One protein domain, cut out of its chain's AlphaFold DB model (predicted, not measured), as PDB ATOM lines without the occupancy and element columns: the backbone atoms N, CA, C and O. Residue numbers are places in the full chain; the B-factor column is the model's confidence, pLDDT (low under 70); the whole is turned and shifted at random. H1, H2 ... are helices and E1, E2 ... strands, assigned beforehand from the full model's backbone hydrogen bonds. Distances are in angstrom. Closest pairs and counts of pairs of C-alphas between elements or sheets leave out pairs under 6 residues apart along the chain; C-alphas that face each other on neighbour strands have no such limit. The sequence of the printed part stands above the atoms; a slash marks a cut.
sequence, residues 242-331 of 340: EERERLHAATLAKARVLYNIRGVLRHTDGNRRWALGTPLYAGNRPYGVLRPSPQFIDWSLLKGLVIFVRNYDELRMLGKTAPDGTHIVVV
ATOM      1  N   GLU A 242     185.142 224.292 134.411       71.25
ATOM      2  CA  GLU A 242     184.748 224.504 133.018       71.25
ATOM      3  C   GLU A 242     185.026 223.277 132.133       71.25
ATOM      4  O   GLU A 242     184.191 222.887 131.318       71.25
ATOM      5  N   GLU A 243     186.166 222.612 132.322       72.38
ATOM      6  CA  GLU A 243     186.510 221.403 131.570       72.38
ATOM      7  C   GLU A 243     185.601 220.228 131.957       72.38
ATOM      8  O   GLU A 243     185.158 219.459 131.100       72.38
ATOM      9  N   ARG A 244     185.242 220.137 133.242       76.06
ATOM     10  CA  ARG A 244     184.284 219.150 133.757       76.06
ATOM     11  C   ARG A 244     182.897 219.332 133.142       76.06
ATOM     12  O   ARG A 244     182.304 218.364 132.670       76.06
ATOM     13  N   GLU A 245     182.395 220.564 133.101       80.00
ATOM     14  CA  GLU A 245     181.094 220.887 132.504       80.00
ATOM     15  C   GLU A 245     181.065 220.564 130.998       80.00
ATOM     16  O   GLU A 245     180.104 219.953 130.519       80.00
ATOM     17  N   ARG A 246     182.145 220.865 130.260       81.19
ATOM     18  CA  ARG A 246     182.280 220.496 128.836       81.19
ATOM     19  C   ARG A 246     182.283 218.984 128.626       81.19
ATOM     20  O   ARG A 246     181.590 218.480 127.743       81.19
ATOM     21  N   LEU A 247     183.022 218.247 129.453       82.94
ATOM     22  CA  LEU A 247     183.071 216.791 129.373       82.94
ATOM     23  C   LEU A 247     181.710 216.153 129.699       82.94
ATOM     24  O   LEU A 247     181.300 215.189 129.047       82.94
ATOM     25  N   HIS A 248     180.977 216.706 130.668       86.75
ATOM     26  CA  HIS A 248     179.621 216.267 130.990       86.75
ATOM     27  C   HIS A 248     178.673 216.473 129.804       86.75
ATOM     28  O   HIS A 248     177.962 215.543 129.415       86.75
ATOM     29  N   ALA A 249     178.694 217.661 129.194       84.94
ATOM     30  CA  ALA A 249     177.873 217.970 128.027       84.94
ATOM     31  C   ALA A 249     178.178 217.027 126.850       84.94
ATOM     32  O   ALA A 249     177.259 216.435 126.278       84.94
ATOM     33  N   ALA A 250     179.462 216.806 126.552       82.88
ATOM     34  CA  ALA A 250     179.893 215.892 125.497       82.88
ATOM     35  C   ALA A 250     179.461 214.442 125.769       82.88
ATOM     36  O   ALA A 250     179.015 213.742 124.859       82.88
ATOM     37  N   THR A 251     179.511 213.996 127.026       86.00
ATOM     38  CA  THR A 251     179.082 212.643 127.422       86.00
ATOM     39  C   THR A 251     177.582 212.455 127.217       86.00
ATOM     40  O   THR A 251     177.157 211.448 126.650       86.00
ATOM     41  N   LEU A 252     176.769 213.438 127.614       86.25
ATOM     42  CA  LEU A 252     175.320 213.413 127.397       86.25
ATOM     43  C   LEU A 252     174.963 213.429 125.905       86.25
ATOM     44  O   LEU A 252     174.092 212.672 125.472       86.25
ATOM     45  N   ALA A 253     175.662 214.239 125.104       80.25
ATOM     46  CA  ALA A 253     175.487 214.273 123.656       80.25
ATOM     47  C   ALA A 253     175.847 212.922 123.012       80.25
ATOM     48  O   ALA A 253     175.064 212.374 122.233       80.25
ATOM     49  N   LYS A 254     176.987 212.335 123.394       79.38
ATOM     50  CA  LYS A 254     177.448 211.035 122.886       79.38
ATOM     51  C   LYS A 254     176.492 209.903 123.270       79.38
ATOM     52  O   LYS A 254     176.155 209.083 122.418       79.38
ATOM     53  N   ALA A 255     176.006 209.885 124.513       82.81
ATOM     54  CA  ALA A 255     175.038 208.898 124.986       82.81
ATOM     55  C   ALA A 255     173.702 208.984 124.230       82.81
ATOM     56  O   ALA A 255     173.106 207.961 123.887       82.81
ATOM     57  N   ARG A 256     173.257 210.204 123.906       80.56
ATOM     58  CA  ARG A 256     172.065 210.422 123.085       80.56
ATOM     59  C   ARG A 256     172.246 209.912 121.657       80.56
ATOM     60  O   ARG A 256     171.336 209.277 121.142       80.56
ATOM     61  N   VAL A 257     173.389 210.175 121.025       72.00
ATOM     62  CA  VAL A 257     173.639 209.775 119.629       72.00
ATOM     63  C   VAL A 257     173.834 208.265 119.493       72.00
ATOM     64  O   VAL A 257     173.226 207.654 118.622       72.00
ATOM     65  N   LEU A 258     174.663 207.659 120.346       73.19
ATOM     66  CA  LEU A 258     175.032 206.247 120.206       73.19
ATOM     67  C   LEU A 258     173.989 205.284 120.773       73.19
ATOM     68  O   LEU A 258     173.867 204.165 120.285       73.19
ATOM     69  N   TYR A 259     173.253 205.705 121.803       77.69
ATOM     70  CA  TYR A 259     172.377 204.811 122.561       77.69
ATOM     71  C   TYR A 259     170.931 205.311 122.666       77.69
ATOM     72  O   TYR A 259     170.119 204.673 123.325       77.69
ATOM     73  N   ASN A 260     170.589 206.438 122.027       80.38
ATOM     74  CA  ASN A 260     169.266 207.074 122.092       80.38
ATOM     75  C   ASN A 260     168.779 207.361 123.528       80.38
ATOM     76  O   ASN A 260     167.589 207.293 123.837       80.38
ATOM     77  N   ILE A 261     169.709 207.693 124.426       79.44
ATOM     78  CA  ILE A 261     169.414 207.916 125.843       79.44
ATOM     79  C   ILE A 261     169.350 209.397 126.172       79.44
ATOM     80  O   ILE A 261     170.274 210.162 125.902       79.44
ATOM     81  N   ARG A 262     168.261 209.792 126.836       83.12
ATOM     82  CA  ARG A 262     168.150 211.084 127.520       83.12
ATOM     83  C   ARG A 262     168.511 210.889 128.985       83.12
ATOM     84  O   ARG A 262     167.651 210.568 129.802       83.12
ATOM     85  N   GLY A 263     169.802 211.003 129.276       83.06
ATOM     86  CA  GLY A 263     170.334 210.766 130.610       83.06
ATOM     87  C   GLY A 263     170.648 212.036 131.393       83.06
ATOM     88  O   GLY A 263     170.657 213.136 130.845       83.06
ATOM     89  N   VAL A 264     170.931 211.862 132.682       86.00
ATOM     90  CA  VAL A 264     171.451 212.909 133.572       86.00
ATOM     91  C   VAL A 264     172.702 212.376 134.262       86.00
ATOM     92  O   VAL A 264     172.679 211.278 134.825       86.00
ATOM     93  N   LEU A 265     173.791 213.145 134.224       82.50
ATOM     94  CA  LEU A 265     174.985 212.871 135.022       82.50
ATOM     95  C   LEU A 265     174.759 213.411 136.429       82.50
ATOM     96  O   LEU A 265     174.459 214.592 136.607       82.50
ATOM     97  N   ARG A 266     174.890 212.544 137.432       78.06
ATOM     98  CA  ARG A 266     174.818 212.950 138.835       78.06
ATOM     99  C   ARG A 266     176.223 212.926 139.389       78.06
ATOM    100  O   ARG A 266     176.773 211.850 139.588       78.06
ATOM    101  N   HIS A 267     176.798 214.101 139.612       64.50
ATOM    102  CA  HIS A 267     178.089 214.182 140.278       64.50
ATOM    103  C   HIS A 267     177.945 213.612 141.689       64.50
ATOM    104  O   HIS A 267     177.074 214.033 142.451       64.50
ATOM    105  N   THR A 268     178.745 212.598 141.997       59.25
ATOM    106  CA  THR A 268     178.791 211.989 143.322       59.25
ATOM    107  C   THR A 268     180.223 212.062 143.806       59.25
ATOM    108  O   THR A 268     181.032 211.220 143.419       59.25
ATOM    109  N   ASP A 269     180.525 213.059 144.635       53.03
ATOM    110  CA  ASP A 269     181.852 213.200 145.229       53.03
ATOM    111  C   ASP A 269     182.221 211.913 145.975       53.03
ATOM    112  O   ASP A 269     181.497 211.444 146.858       53.03
ATOM    113  N   GLY A 270     183.342 211.304 145.591       53.56
ATOM    114  CA  GLY A 270     183.969 210.245 146.378       53.56
ATOM    115  C   GLY A 270     183.262 208.883 146.389       53.56
ATOM    116  O   GLY A 270     183.635 208.018 147.188       53.56
ATOM    117  N   ASN A 271     182.249 208.640 145.548       67.69
ATOM    118  CA  ASN A 271     181.507 207.378 145.613       67.69
ATOM    119  C   ASN A 271     182.310 206.205 145.020       67.69
ATOM    120  O   ASN A 271     182.405 206.024 143.803       67.69
ATOM    121  N   ARG A 272     182.833 205.347 145.905       72.94
ATOM    122  CA  ARG A 272     183.594 204.141 145.535       72.94
ATOM    123  C   ARG A 272     182.797 203.130 144.714       72.94
ATOM    124  O   ARG A 272     183.406 202.383 143.957       72.94
ATOM    125  N   ARG A 273     181.458 203.141 144.780       79.31
ATOM    126  CA  ARG A 273     180.604 202.300 143.920       79.31
ATOM    127  C   ARG A 273     180.853 202.557 142.431       79.31
ATOM    128  O   ARG A 273     180.707 201.645 141.626       79.31
ATOM    129  N   TRP A 274     181.216 203.787 142.080       83.62
ATOM    130  CA  TRP A 274     181.479 204.207 140.705       83.62
ATOM    131  C   TRP A 274     182.970 204.389 140.433       83.62
ATOM    132  O   TRP A 274     183.331 205.065 139.476       83.62
ATOM    133  N   ALA A 275     183.831 203.822 141.284       80.25
ATOM    134  CA  ALA A 275     185.279 203.990 141.215       80.25
ATOM    135  C   ALA A 275     185.710 205.465 141.169       80.25
ATOM    136  O   ALA A 275     186.645 205.815 140.459       80.25
ATOM    137  N   LEU A 276     185.011 206.334 141.911       80.62
ATOM    138  CA  LEU A 276     185.221 207.787 141.877       80.62
ATOM    139  C   LEU A 276     184.949 208.425 140.505       80.62
ATOM    140  O   LEU A 276     185.515 209.461 140.211       80.62
ATOM    141  N   GLY A 277     184.144 207.790 139.653       82.12
ATOM    142  CA  GLY A 277     183.637 208.387 138.423       82.12
ATOM    143  C   GLY A 277     182.231 208.959 138.600       82.12
ATOM    144  O   GLY A 277     181.533 208.696 139.584       82.12
ATOM    145  N   THR A 278     181.777 209.698 137.592       87.50
ATOM    146  CA  THR A 278     180.456 210.334 137.588       87.50
ATOM    147  C   THR A 278     179.410 209.431 136.905       87.50
ATOM    148  O   THR A 278     179.490 209.207 135.694       87.50
ATOM    149  N   PRO A 279     178.400 208.900 137.624       88.94
ATOM    150  CA  PRO A 279     177.386 208.024 137.039       88.94
ATOM    151  C   PRO A 279     176.389 208.765 136.130       88.94
ATOM    152  O   PRO A 279     175.839 209.816 136.476       88.94
ATOM    153  N   LEU A 280     176.096 208.148 134.986       87.62
ATOM    154  CA  LEU A 280     175.053 208.518 134.035       87.62
ATOM    155  C   LEU A 280     173.790 207.700 134.306       87.62
ATOM    156  O   LEU A 280     173.827 206.471 134.263       87.62
ATOM    157  N   TYR A 281     172.661 208.374 134.509       85.19
ATOM    158  CA  TYR A 281     171.360 207.737 134.717       85.19
ATOM    159  C   TYR A 281     170.451 207.917 133.507       85.19
ATOM    160  O   TYR A 281     170.327 209.030 133.004       85.19
ATOM    161  N   ALA A 282     169.765 206.850 133.098       83.00
ATOM    162  CA  ALA A 282     168.624 206.895 132.187       83.00
ATOM    163  C   ALA A 282     167.351 206.622 133.008       83.00
ATOM    164  O   ALA A 282     167.132 205.507 133.489       83.00
ATOM    165  N   GLY A 283     166.542 207.656 133.252       81.69
ATOM    166  CA  GLY A 283     165.470 207.579 134.251       81.69
ATOM    167  C   GLY A 283     166.039 207.328 135.656       81.69
ATOM    168  O   GLY A 283     166.894 208.083 136.114       81.69
ATOM    169  N   ASN A 284     165.589 206.259 136.325       77.44
ATOM    170  CA  ASN A 284     166.058 205.877 137.668       77.44
ATOM    171  C   ASN A 284     167.091 204.730 137.668       77.44
ATOM    172  O   ASN A 284     167.375 204.156 138.717       77.44
ATOM    173  N   ARG A 285     167.639 204.357 136.502       81.00
ATOM    174  CA  ARG A 285     168.622 203.268 136.372       81.00
ATOM    175  C   ARG A 285     169.998 203.806 135.955       81.00
ATOM    176  O   ARG A 285     170.052 204.647 135.052       81.00
ATOM    177  N   PRO A 286     171.099 203.346 136.581       87.38
ATOM    178  CA  PRO A 286     172.442 203.680 136.126       87.38
ATOM    179  C   PRO A 286     172.683 203.017 134.768       87.38
ATOM    180  O   PRO A 286     172.400 201.834 134.589       87.38
ATOM    181  N   TYR A 287     173.174 203.798 133.815       86.19
ATOM    182  CA  TYR A 287     173.444 203.356 132.450       86.19
ATOM    183  C   TYR A 287     174.941 203.343 132.128       86.19
ATOM    184  O   TYR A 287     175.423 202.494 131.382       86.19
ATOM    185  N   GLY A 288     175.700 204.270 132.708       90.25
ATOM    186  CA  GLY A 288     177.132 204.359 132.467       90.25
ATOM    187  C   GLY A 288     177.874 205.113 133.554       90.25
ATOM    188  O   GLY A 288     177.257 205.687 134.448       90.25
ATOM    189  N   VAL A 289     179.200 205.117 133.467       90.81
ATOM    190  CA  VAL A 289     180.077 205.860 134.379       90.81
ATOM    191  C   VAL A 289     181.094 206.638 133.562       90.81
ATOM    192  O   VAL A 289     181.778 206.072 132.712       90.81
ATOM    193  N   LEU A 290     181.185 207.938 133.819       90.00
ATOM    194  CA  LEU A 290     182.185 208.825 133.245       90.00
ATOM    195  C   LEU A 290     183.447 208.815 134.108       90.00
ATOM    196  O   LEU A 290     183.369 209.049 135.311       90.00
ATOM    197  N   ARG A 291     184.592 208.554 133.472       88.25
ATOM    198  CA  ARG A 291     185.950 208.567 134.035       88.25
ATOM    199  C   ARG A 291     186.085 207.850 135.389       88.25
ATOM    200  O   ARG A 291     186.541 208.459 136.354       88.25
ATOM    201  N   PRO A 292     185.751 206.552 135.490       86.62
ATOM    202  CA  PRO A 292     186.085 205.788 136.689       86.62
ATOM    203  C   PRO A 292     187.608 205.702 136.863       86.62
ATOM    204  O   PRO A 292     188.340 205.475 135.899       86.62
ATOM    205  N   SER A 293     188.088 205.870 138.094       83.44
ATOM    206  CA  SER A 293     189.510 205.789 138.427       83.44
ATOM    207  C   SER A 293     190.012 204.352 138.332       83.44
ATOM    208  O   SER A 293     189.518 203.504 139.079       83.44
ATOM    209  N   PRO A 294     191.034 204.056 137.503       78.50
ATOM    210  CA  PRO A 294     191.556 202.697 137.342       78.50
ATOM    211  C   PRO A 294     191.958 202.017 138.658       78.50
ATOM    212  O   PRO A 294     191.874 200.798 138.770       78.50
ATOM    213  N   GLN A 295     192.372 202.799 139.660       76.31
ATOM    214  CA  GLN A 295     192.820 202.302 140.964       76.31
ATOM    215  C   GLN A 295     191.674 201.810 141.861       76.31
ATOM    216  O   GLN A 295     191.911 201.043 142.790       76.31
ATOM    217  N   PHE A 296     190.440 202.246 141.594       77.00
ATOM    218  CA  PHE A 296     189.274 201.980 142.441       77.00
ATOM    219  C   PHE A 296     188.182 201.183 141.727       77.00
ATOM    220  O   PHE A 296     187.066 201.081 142.240       77.00
ATOM    221  N   ILE A 297     188.472 200.632 140.547       83.38
ATOM    222  CA  ILE A 297     187.489 199.857 139.799       83.38
ATOM    223  C   ILE A 297     187.294 198.478 140.407       83.38
ATOM    224  O   ILE A 297     188.210 197.663 140.478       83.38
ATOM    225  N   ASP A 298     186.036 198.210 140.732       85.12
ATOM    226  CA  ASP A 298     185.496 196.871 140.873       85.12
ATOM    227  C   ASP A 298     184.600 196.579 139.659       85.12
ATOM    228  O   ASP A 298     183.481 197.087 139.539       85.12
ATOM    229  N   TRP A 299     185.098 195.757 138.733       83.56
ATOM    230  CA  TRP A 299     184.381 195.412 137.503       83.56
ATOM    231  C   TRP A 299     183.081 194.643 137.745       83.56
ATOM    232  O   TRP A 299     182.198 194.662 136.887       83.56
ATOM    233  N   SER A 300     182.923 193.999 138.904       81.88
ATOM    234  CA  SER A 300     181.668 193.328 139.250       81.88
ATOM    235  C   SER A 300     180.532 194.333 139.466       81.88
ATOM    236  O   SER A 300     179.396 194.077 139.061       81.88
ATOM    237  N   LEU A 301     180.849 195.513 140.013       80.69
ATOM    238  CA  LEU A 301     179.898 196.601 140.258       80.69
ATOM    239  C   LEU A 301     179.568 197.403 138.996       80.69
ATOM    240  O   LEU A 301     178.497 198.007 138.915       80.69
ATOM    241  N   LEU A 302     180.478 197.410 138.017       84.75
ATOM    242  CA  LEU A 302     180.323 198.132 136.749       84.75
ATOM    243  C   LEU A 302     179.830 197.247 135.596       84.75
ATOM    244  O   LEU A 302     179.702 197.710 134.461       84.75
ATOM    245  N   LYS A 303     179.534 195.973 135.869       85.25
ATOM    246  CA  LYS A 303     179.093 195.018 134.855       85.25
ATOM    247  C   LYS A 303     177.809 195.491 134.166       85.25
ATOM    248  O   LYS A 303     176.806 195.773 134.816       85.25
ATOM    249  N   GLY A 304     177.836 195.518 132.833       81.56
ATOM    250  CA  GLY A 304     176.695 195.922 132.002       81.56
ATOM    251  C   GLY A 304     176.506 197.435 131.859       81.56
ATOM    252  O   GLY A 304     175.550 197.853 131.213       81.56
ATOM    253  N   LEU A 305     177.401 198.251 132.427       89.94
ATOM    254  CA  LEU A 305     177.406 199.703 132.252       89.94
ATOM    255  C   LEU A 305     178.358 200.122 131.131       89.94
ATOM    256  O   LEU A 305     179.386 199.485 130.898       89.94
ATOM    257  N   VAL A 306     178.035 201.233 130.468       90.19
ATOM    258  CA  VAL A 306     178.936 201.862 129.495       90.19
ATOM    259  C   VAL A 306     179.936 202.757 130.223       90.19
ATOM    260  O   VAL A 306     179.549 203.635 130.996       90.19
ATOM    261  N   ILE A 307     181.226 202.563 129.969       92.25
ATOM    262  CA  ILE A 307     182.292 203.371 130.561       92.25
ATOM    263  C   ILE A 307     182.675 204.485 129.592       92.25
ATOM    264  O   ILE A 307     183.113 204.217 128.480       92.25
ATOM    265  N   PHE A 308     182.523 205.739 130.002       89.50
ATOM    266  CA  PHE A 308     182.914 206.897 129.202       89.50
ATOM    267  C   PHE A 308     184.272 207.415 129.668       89.50
ATOM    268  O   PHE A 308     184.479 207.622 130.861       89.50
ATOM    269  N   VAL A 309     185.196 207.644 128.739       86.56
ATOM    270  CA  VAL A 309     186.562 208.112 129.023       86.56
ATOM    271  C   VAL A 309     186.887 209.344 128.194       86.56
ATOM    272  O   VAL A 309     186.343 209.512 127.107       86.56
ATOM    273  N   ARG A 310     187.763 210.225 128.676       80.00
ATOM    274  CA  ARG A 310     188.051 211.512 128.018       80.00
ATOM    275  C   ARG A 310     188.959 211.379 126.795       80.00
ATOM    276  O   ARG A 310     188.891 212.197 125.885       80.00
ATOM    277  N   ASN A 311     189.856 210.396 126.783       74.31
ATOM    278  CA  ASN A 311     190.839 210.236 125.713       74.31
ATOM    279  C   ASN A 311     191.296 208.774 125.565       74.31
ATOM    280  O   ASN A 311     190.884 207.883 126.314       74.31
ATOM    281  N   TYR A 312     192.153 208.525 124.576       69.19
ATOM    282  CA  TYR A 312     192.666 207.188 124.283       69.19
ATOM    283  C   TYR A 312     193.643 206.646 125.332       69.19
ATOM    284  O   TYR A 312     193.771 205.429 125.454       69.19
ATOM    285  N   ASP A 313     194.300 207.497 126.118       69.94
ATOM    286  CA  ASP A 313     195.178 207.035 127.195       69.94
ATOM    287  C   ASP A 313     194.358 206.440 128.340       69.94
ATOM    288  O   ASP A 313     194.677 205.364 128.845       69.94
ATOM    289  N   GLU A 314     193.232 207.066 128.675       79.75
ATOM    290  CA  GLU A 314     192.253 206.528 129.621       79.75
ATOM    291  C   GLU A 314     191.654 205.206 129.135       79.75
ATOM    292  O   GLU A 314     191.566 204.246 129.905       79.75
ATOM    293  N   LEU A 315     191.318 205.120 127.842       75.88
ATOM    294  CA  LEU A 315     190.878 203.871 127.219       75.88
ATOM    295  C   LEU A 315     191.940 202.775 127.358       75.88
ATOM    296  O   LEU A 315     191.614 201.655 127.734       75.88
ATOM    297  N   ARG A 316     193.211 203.083 127.075       70.94
ATOM    298  CA  ARG A 316     194.318 202.120 127.191       70.94
ATOM    299  C   ARG A 316     194.558 201.688 128.633       70.94
ATOM    300  O   ARG A 316     194.898 200.530 128.860       70.94
ATOM    301  N   MET A 317     194.414 202.589 129.603       76.00
ATOM    302  CA  MET A 317     194.572 202.262 131.022       76.00
ATOM    303  C   MET A 317     193.458 201.336 131.512       76.00
ATOM    304  O   MET A 317     193.747 200.321 132.140       76.00
ATOM    305  N   LEU A 318     192.205 201.648 131.181       80.12
ATOM    306  CA  LEU A 318     191.043 200.869 131.611       80.12
ATOM    307  C   LEU A 318     190.879 199.567 130.827       80.12
ATOM    308  O   LEU A 318     190.563 198.535 131.406       80.12
ATOM    309  N   GLY A 319     191.172 199.581 129.528       75.50
ATOM    310  CA  GLY A 319     191.106 198.400 128.668       75.50
ATOM    311  C   GLY A 319     192.073 197.285 129.076       75.50
ATOM    312  O   GLY A 319     191.811 196.128 128.780       75.50
ATOM    313  N   LYS A 320     193.159 197.598 129.797       78.19
ATOM    314  CA  LYS A 320     194.086 196.584 130.335       78.19
ATOM    315  C   LYS A 320     193.478 195.734 131.446       78.19
ATOM    316  O   LYS A 320     193.933 194.614 131.655       78.19
ATOM    317  N   THR A 321     192.528 196.283 132.197       81.56
ATOM    318  CA  THR A 321     191.920 195.609 133.350       81.56
ATOM    319  C   THR A 321     190.466 195.221 133.099       81.56
ATOM    320  O   THR A 321     189.927 194.426 133.864       81.56
ATOM    321  N   ALA A 322     189.842 195.754 132.046       81.75
ATOM    322  CA  ALA A 322     188.450 195.509 131.697       81.75
ATOM    323  C   ALA A 322     188.192 194.047 131.293       81.75
ATOM    324  O   ALA A 322     188.913 193.512 130.450       81.75
ATOM    325  N   PRO A 323     187.140 193.404 131.834       83.44
ATOM    326  CA  PRO A 323     186.679 192.110 131.351       83.44
ATOM    327  C   PRO A 323     186.235 192.168 129.887       83.44
ATOM    328  O   PRO A 323     185.717 193.192 129.422       83.44
ATOM    329  N   ASP A 324     186.346 191.037 129.193       75.38
ATOM    330  CA  ASP A 324     185.872 190.887 127.817       75.38
ATOM    331  C   ASP A 324     184.388 191.271 127.688       75.38
ATOM    332  O   ASP A 324     183.543 190.883 128.499       75.38
ATOM    333  N   GLY A 325     184.072 192.058 126.657       72.94
ATOM    334  CA  GLY A 325     182.721 192.577 126.417       72.94
ATOM    335  C   GLY A 325     182.373 193.866 127.174       72.94
ATOM    336  O   GLY A 325     181.243 194.341 127.067       72.94
ATOM    337  N   THR A 326     183.311 194.469 127.912       83.81
ATOM    338  CA  THR A 326     183.104 195.794 128.520       83.81
ATOM    339  C   THR A 326     183.055 196.885 127.447       83.81
ATOM    340  O   THR A 326     183.989 197.051 126.662       83.81
ATOM    341  N   HIS A 327     181.981 197.678 127.433       85.44
ATOM    342  CA  HIS A 327     181.820 198.783 126.490       85.44
ATOM    343  C   HIS A 327     182.474 200.059 127.028       85.44
ATOM    344  O   HIS A 327     181.919 200.712 127.913       85.44
ATOM    345  N   ILE A 328     183.633 200.430 126.475       86.50
ATOM    346  CA  ILE A 328     184.338 201.677 126.806       86.50
ATOM    347  C   ILE A 328     184.289 202.631 125.605       86.50
ATOM    348  O   ILE A 328     184.659 202.259 124.493       86.50
ATOM    349  N   VAL A 329     183.827 203.862 125.821       83.19
ATOM    350  CA  VAL A 329     183.590 204.877 124.786       83.19
ATOM    351  C   VAL A 329     184.401 206.129 125.083       83.19
ATOM    352  O   VAL A 329     184.287 206.710 126.162       83.19
ATOM    353  N   VAL A 330     185.175 206.591 124.101       79.75
ATOM    354  CA  VAL A 330     185.914 207.856 124.203       79.75
ATOM    355  C   VAL A 330     184.993 209.039 123.884       79.75
ATOM    356  O   VAL A 330     184.266 209.039 122.883       79.75
ATOM    357  N   VAL A 331     185.024 210.052 124.745       83.06
ATOM    358  CA  VAL A 331     184.245 211.286 124.666       83.06
ATOM    359  C   VAL A 331     185.198 212.470 124.572       83.06
ATOM    360  O   VAL A 331     185.939 212.752 125.509       83.06
TER     361      VAL A 331
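Overview. This is residues 242 to 331 of the 340 residues of an uncharacterized protein of Streptomyces sp. Rer75 (UniProt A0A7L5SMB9). A strongly twisted sheet of five short strands, E1 to E5, curls round the long helix H1, and the short helix H2 packs on its other face at the E4 and E5 end. Two long stretches with no named element, residues 266 to 277 and 291 to 305, link E1 to E2 and E3 to E4. The printed part has 90 residues, with two named helices and five named strands in the order H1 E1 E2 E3 E4 H2 E5; the class is mixed, helices and strands. The sheet runs E1, E2, E3, E4, E5 and is mixed, its first three strands antiparallel and E3, E4 and E5 parallel. The whole is compact and rounded, with a radius of gyration of the C-alphas of 11.9 A and spans of 28 by 26 by 26 A.

Along the chain. H1, residues 242 to 259, begins at C-alpha 242 (184.748, 224.504, 133.018) and is 25.5 A long. E1 is residues 263 to 265, E2 residues 278 to 282 over 13.5 A, and E3 residues 285 to 290 over 15.0 A. E4, residues 306 to 309, begins at C-alpha 306 (178.936, 201.862, 129.495). H2 is residues 312 to 319, 9.9 A long. E5, residues 328 to 330, ends at C-alpha 330 (185.914, 207.856, 124.203).

Arrangement. E1, E2 and E3 form a meander, each strand the antiparallel neighbour of the one before; E1 and E2 are a hairpin, as are E2 and E3. N 264 and O 281 are 2.9 A apart, and N 280 and O 288 are 2.8 A apart, both within hydrogen-bond range. E3 and E4 are parallel at 23 degrees, with N 308 and O 289 at 2.8 A. E4 and E5 are parallel at 36 degrees, with N 329 and O 307 at 2.8 A. E4, H2 and E5 form a strand-helix-strand unit, two parallel neighbour strands with a helix between, and its crossover is right-handed. H1 and H2 lie on opposite faces of the sheet, an arrangement of three layers. The closest C-alphas of H1 and E1 are those of Leu 252 and Gly 263, 6.5 A apart. H2 has a height over the sheet of 8.5 A and runs along the strands, at 6 degrees to E5 on the local plane; its closest C-alphas to E5 are those of Tyr 312 and Val 330, 6.8 A. In H1 and H2 every O i to N i+4 pair is within hydrogen-bond range.

Size, cuts and confidence. The two C-alphas farthest apart, those of Glu 242 and Asp 324, are 34.0 A apart. The printed part has no cut. The links E1 to E2 and E3 to E4 are long. The mean pLDDT of the printed part is 80.4; residues 267 to 271 and 312 to 313 are under 70.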